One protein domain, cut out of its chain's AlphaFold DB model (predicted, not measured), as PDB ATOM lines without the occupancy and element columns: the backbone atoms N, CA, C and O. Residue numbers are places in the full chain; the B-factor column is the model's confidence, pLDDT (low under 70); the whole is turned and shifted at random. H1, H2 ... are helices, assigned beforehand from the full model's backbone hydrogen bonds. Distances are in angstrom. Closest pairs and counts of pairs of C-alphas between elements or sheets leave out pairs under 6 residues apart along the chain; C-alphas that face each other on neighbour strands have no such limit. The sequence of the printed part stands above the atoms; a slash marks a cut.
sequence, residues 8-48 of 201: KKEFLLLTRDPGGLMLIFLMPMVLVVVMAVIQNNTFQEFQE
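This is residues 8 to 48 of the 201 residues of the protein "ABC-2 type transporter" of Proteiniphilum acetatigenes (UniProt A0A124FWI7). One long helix, H2, makes nearly the whole length of a rod, and a short helix, H1, makes a corner with it at its first end. The printed part has 41 residues with two named helices, H1 then H2, and no named strand; the class is all helix. The whole is extended, with a radius of gyration of the C-alphas of 17.1 A and spans of 54 by 16 by 8 A.

H1 is residues 8 to 15, from C-alpha 8 at (-36.064, -48.672, 45.584). H2 is residues 18 to 48, 44.2 A from first to last C-alpha, and ends with C-alpha 48 at (-37.246, -37.053, -6.460).

H1 and H2 touch only at the corner by their tight link, and only just, with 3 pairs of C-alphas within 8 A. The closest C-alphas are those of Leu 14 and Leu 21, 7.0 A apart. H2 touches H1 with residues 20 to 21 alone. Their lines stand at a steep tilt of 60 degrees, the same way. H2 has a kink of 28 degrees near residue 25. In H1 every O i to N i+4 pair is within hydrogen-bond range; in H2 26 of 27 are.

The two C-alphas farthest apart, those of Lys 9 and Glu 48, are 54.7 A apart. The printed part has no cut. Residues 41 to 48 have pLDDT under 70.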
ATOM      1  N   LYS A   8     -37.405 -48.073  45.641       94.06
ATOM      2  CA  LYS A   8     -36.064 -48.672  45.584       94.06
ATOM      3  C   LYS A   8     -36.121 -50.193  45.425       94.06
ATOM      4  O   LYS A   8     -35.305 -50.752  44.699       94.06
ATOM      5  N   LYS A   9     -37.061 -50.862  46.101       91.88
ATOM      6  CA  LYS A   9     -37.215 -52.320  46.023       91.88
ATOM      7  C   LYS A   9     -37.680 -52.755  44.635       91.88
ATOM      8  O   LYS A   9     -37.107 -53.691  44.092       91.88
ATOM      9  N   GLU A  10     -38.655 -52.062  44.053       93.12
ATOM     10  CA  GLU A  10     -39.131 -52.368  42.700       93.12
ATOM     11  C   GLU A  10     -38.097 -52.028  41.628       93.12
ATOM     12  O   GLU A  10     -37.871 -52.837  40.735       93.12
ATOM     13  N   PHE A  11     -37.383 -50.906  41.755       91.38
ATOM     14  CA  PHE A  11     -36.304 -50.543  40.832       91.38
ATOM     15  C   PHE A  11     -35.152 -51.562  40.854       91.38
ATOM     16  O   PHE A  11     -34.638 -51.955  39.806       91.38
ATOM     17  N   LEU A  12     -34.769 -52.041  42.044       90.69
ATOM     18  CA  LEU A  12     -33.766 -53.099  42.194       90.69
ATOM     19  C   LEU A  12     -34.247 -54.422  41.577       90.69
ATOM     20  O   LEU A  12     -33.450 -55.146  40.988       90.69
ATOM     21  N   LEU A  13     -35.540 -54.733  41.710       88.31
ATOM     22  CA  LEU A  13     -36.150 -55.941  41.155       88.31
ATOM     23  C   LEU A  13     -36.197 -55.880  39.619       88.31
ATOM     24  O   LEU A  13     -35.772 -56.834  38.976       88.31
ATOM     25  N   LEU A  14     -36.582 -54.734  39.047       88.56
ATOM     26  CA  LEU A  14     -36.553 -54.446  37.607       88.56
ATOM     27  C   LEU A  14     -35.144 -54.529  37.011       88.56
ATOM     28  O   LEU A  14     -34.949 -55.143  35.970       88.56
ATOM     29  N   THR A  15     -34.142 -53.950  37.676       88.88
ATOM     30  CA  THR A  15     -32.755 -53.943  37.164       88.88
ATOM     31  C   THR A  15     -32.121 -55.340  37.194       88.88
ATOM     32  O   THR A  15     -31.187 -55.621  36.447       88.88
ATOM     33  N   ARG A  16     -32.618 -56.233  38.058       92.88
ATOM     34  CA  ARG A  16     -32.122 -57.608  38.193       92.88
ATOM     35  C   ARG A  16     -32.813 -58.601  37.253       92.88
ATOM     36  O   ARG A  16     -32.352 -59.736  37.167       92.88
ATOM     37  N   ASP A  17     -33.867 -58.175  36.554       91.25
ATOM     38  CA  ASP A  17     -34.525 -58.921  35.479       91.25
ATOM     39  C   ASP A  17     -34.250 -58.257  34.111       91.25
ATOM     40  O   ASP A  17     -35.052 -57.459  33.610       91.25
ATOM     41  N   PRO A  18     -33.107 -58.572  33.474       87.62
ATOM     42  CA  PRO A  18     -32.769 -58.018  32.168       87.62
ATOM     43  C   PRO A  18     -33.721 -58.485  31.057       87.62
ATOM     44  O   PRO A  18     -33.821 -57.810  30.035       87.62
ATOM     45  N   GLY A  19     -34.437 -59.602  31.237       91.31
ATOM     46  CA  GLY A  19     -35.381 -60.121  30.246       91.31
ATOM     47  C   GLY A  19     -36.618 -59.236  30.127       91.31
ATOM     48  O   GLY A  19     -36.985 -58.826  29.023       91.31
ATOM     49  N   GLY A  20     -37.210 -58.864  31.265       89.94
ATOM     50  CA  GLY A  20     -38.318 -57.907  31.313       89.94
ATOM     51  C   GLY A  20     -37.924 -56.532  30.766       89.94
ATOM     52  O   GLY A  20     -38.661 -55.953  29.968       89.94
ATOM     53  N   LEU A  21     -36.726 -56.045  31.121       91.12
ATOM     54  CA  LEU A  21     -36.204 -54.766  30.631       91.12
ATOM     55  C   LEU A  21     -35.980 -54.772  29.108       91.12
ATOM     56  O   LEU A  21     -36.270 -53.787  28.428       91.12
ATOM     57  N   MET A  22     -35.503 -55.892  28.557       92.44
ATOM     58  CA  MET A  22     -35.329 -56.047  27.116       92.44
ATOM     59  C   MET A  22     -36.682 -56.077  26.400       92.44
ATOM     60  O   MET A  22     -36.825 -55.419  25.376       92.44
ATOM     61  N   LEU A  23     -37.696 -56.759  26.943       90.81
ATOM     62  CA  LEU A  23     -39.027 -56.834  26.333       90.81
ATOM     63  C   LEU A  23     -39.697 -55.453  26.225       90.81
ATOM     64  O   LEU A  23     -40.233 -55.111  25.169       90.81
ATOM     65  N   ILE A  24     -39.624 -54.641  27.290       92.31
ATOM     66  CA  ILE A  24     -40.242 -53.304  27.312       92.31
ATOM     67  C   ILE A  24     -39.546 -52.305  26.379       92.31
ATOM     68  O   ILE A  24     -40.193 -51.362  25.936       92.31
ATOM     69  N   PHE A  25     -38.256 -52.493  26.073       93.06
ATOM     70  CA  PHE A  25     -37.496 -51.608  25.185       93.06
ATOM     71  C   PHE A  25     -37.482 -52.090  23.736       93.06
ATOM     72  O   PHE A  25     -37.627 -51.288  22.815       93.06
ATOM     73  N   LEU A  26     -37.323 -53.394  23.521       95.31
ATOM     74  CA  LEU A  26     -37.192 -53.978  22.191       95.31
ATOM     75  C   LEU A  26     -38.485 -53.810  21.387       95.31
ATOM     76  O   LEU A  26     -38.429 -53.433  20.220       95.31
ATOM     77  N   MET A  27     -39.648 -54.010  22.019       93.25
ATOM     78  CA  MET A  27     -40.955 -53.842  21.374       93.25
ATOM     79  C   MET A  27     -41.157 -52.430  20.780       93.25
ATOM     80  O   MET A  27     -41.386 -52.328  19.570       93.25
ATOM     81  N   PRO A  28     -41.064 -51.329  21.551       92.94
ATOM     82  CA  PRO A  28     -41.219 -49.990  20.989       92.94
ATOM     83  C   PRO A  28     -40.054 -49.594  20.072       92.94
ATOM     84  O   PRO A  28     -40.279 -48.869  19.107       92.94
ATOM     85  N   MET A  29     -38.829 -50.080  20.310       96.19
ATOM     86  CA  MET A  29     -37.677 -49.757  19.459       96.19
ATOM     87  C   MET A  29     -37.859 -50.287  18.032       96.19
ATOM     88  O   MET A  29     -37.653 -49.543  17.074       96.19
ATOM     89  N   VAL A  30     -38.290 -51.543  17.881       95.62
ATOM     90  CA  VAL A  30     -38.545 -52.141  16.560       95.62
ATOM     91  C   VAL A  30     -39.638 -51.367  15.824       95.62
ATOM     92  O   VAL A  30     -39.467 -51.040  14.651       95.62
ATOM     93  N   LEU A  31     -40.721 -51.002  16.518       94.38
ATOM     94  CA  LEU A  31     -41.807 -50.205  15.943       94.38
ATOM     95  C   LEU A  31     -41.313 -48.846  15.416       94.38
ATOM     96  O   LEU A  31     -41.657 -48.457  14.300       94.38
ATOM     97  N   VAL A  32     -40.475 -48.141  16.182       95.31
ATOM     98  CA  VAL A  32     -39.905 -46.846  15.775       95.31
ATOM     99  C   VAL A  32     -38.989 -46.994  14.559       95.31
ATOM    100  O   VAL A  32     -39.100 -46.201  13.627       95.31
ATOM    101  N   VAL A  33     -38.121 -48.011  14.528       94.69
ATOM    102  CA  VAL A  33     -37.208 -48.252  13.395       94.69
ATOM    103  C   VAL A  33     -37.986 -48.559  12.118       94.69
ATOM    104  O   VAL A  33     -37.714 -47.957  11.082       94.69
ATOM    105  N   VAL A  34     -38.987 -49.439  12.185       93.69
ATOM    106  CA  VAL A  34     -39.844 -49.759  11.033       93.69
ATOM    107  C   VAL A  34     -40.545 -48.504  10.521       93.69
ATOM    108  O   VAL A  34     -40.520 -48.228   9.323       93.69
ATOM    109  N   MET A  35     -41.116 -47.704  11.424       90.31
ATOM    110  CA  MET A  35     -41.785 -46.464  11.048       90.31
ATOM    111  C   MET A  35     -40.816 -45.458  10.410       90.31
ATOM    112  O   MET A  35     -41.157 -44.833   9.408       90.31
ATOM    113  N   ALA A  36     -39.595 -45.333  10.932       91.94
ATOM    114  CA  ALA A  36     -38.563 -44.477  10.355       91.94
ATOM    115  C   ALA A  36     -38.156 -44.934   8.945       91.94
ATOM    116  O   ALA A  36     -38.021 -44.100   8.054       91.94
ATOM    117  N   VAL A  37     -38.019 -46.242   8.709       89.06
ATOM    118  CA  VAL A  37     -37.704 -46.794   7.380       89.06
ATOM    119  C   VAL A  37     -38.829 -46.513   6.381       89.06
ATOM    120  O   VAL A  37     -38.557 -46.044   5.274       89.06
ATOM    121  N   ILE A  38     -40.088 -46.728   6.778       86.62
ATOM    122  CA  ILE A  38     -41.266 -46.444   5.939       86.62
ATOM    123  C   ILE A  38     -41.329 -44.955   5.575       86.62
ATOM    124  O   ILE A  38     -41.547 -44.598   4.414       86.62
ATOM    125  N   GLN A  39     -41.112 -44.080   6.559       78.25
ATOM    126  CA  GLN A  39     -41.124 -42.635   6.347       78.25
ATOM    127  C   GLN A  39     -39.946 -42.163   5.483       78.25
ATOM    128  O   GLN A  39     -40.141 -41.323   4.608       78.25
ATOM    129  N   ASN A  40     -38.744 -42.718   5.671       79.19
ATOM    130  CA  ASN A  40     -37.544 -42.301   4.942       79.19
ATOM    131  C   ASN A  40     -37.625 -42.622   3.442       79.19
ATOM    132  O   ASN A  40     -37.248 -41.791   2.620       79.19
ATOM    133  N   ASN A  41     -38.158 -43.793   3.075       67.44
ATOM    134  CA  ASN A  41     -38.295 -44.166   1.664       67.44
ATOM    135  C   ASN A  41     -39.320 -43.279   0.944       67.44
ATOM    136  O   ASN A  41     -39.075 -42.765  -0.141       67.44
ATOM    137  N   THR A  42     -40.435 -43.018   1.620       63.88
ATOM    138  CA  THR A  42     -41.513 -42.175   1.107       63.88
ATOM    139  C   THR A  42     -41.056 -40.717   0.930       63.88
ATOM    140  O   THR A  42     -41.419 -40.060  -0.042       63.88
ATOM    141  N   PHE A  43     -40.209 -40.196   1.825       59.75
ATOM    142  CA  PHE A  43     -39.730 -38.810   1.762       59.75
ATOM    143  C   PHE A  43     -38.709 -38.561   0.636       59.75
ATOM    144  O   PHE A  43     -38.676 -37.469   0.072       59.75
ATOM    145  N   GLN A  44     -37.888 -39.556   0.285       59.25
ATOM    146  CA  GLN A  44     -36.988 -39.491  -0.877       59.25
ATOM    147  C   GLN A  44     -37.787 -39.556  -2.184       59.25
ATOM    148  O   GLN A  44     -37.594 -38.734  -3.074       59.25
ATOM    149  N   GLU A  45     -38.763 -40.462  -2.264       58.16
ATOM    150  CA  GLU A  45     -39.609 -40.631  -3.449       58.16
ATOM    151  C   GLU A  45     -40.480 -39.388  -3.722       58.16
ATOM    152  O   GLU A  45     -40.684 -39.007  -4.877       58.16
ATOM    153  N   PHE A  46     -40.914 -38.678  -2.672       58.22
ATOM    154  CA  PHE A  46     -41.571 -37.369  -2.790       58.22
ATOM    155  C   PHE A  46     -40.625 -36.216  -3.162       58.22
ATOM    156  O   PHE A  46     -41.077 -35.233  -3.749       58.22
ATOM    157  N   GLN A  47     -39.334 -36.297  -2.828       54.94
ATOM    158  CA  GLN A  47     -38.349 -35.278  -3.214       54.94
ATOM    159  C   GLN A  47     -37.835 -35.475  -4.646       54.94
ATOM    160  O   GLN A  47     -37.569 -34.492  -5.338       54.94
ATOM    161  N   GLU A  48     -37.734 -36.720  -5.116       54.50
ATOM    162  CA  GLU A  48     -37.246 -37.053  -6.460       54.50
ATOM    163  C   GLU A  48     -38.342 -37.120  -7.528       54.50
ATOM    164  O   GLU A  48     -38.030 -37.058  -8.722       54.50
TER     165      GLU A  48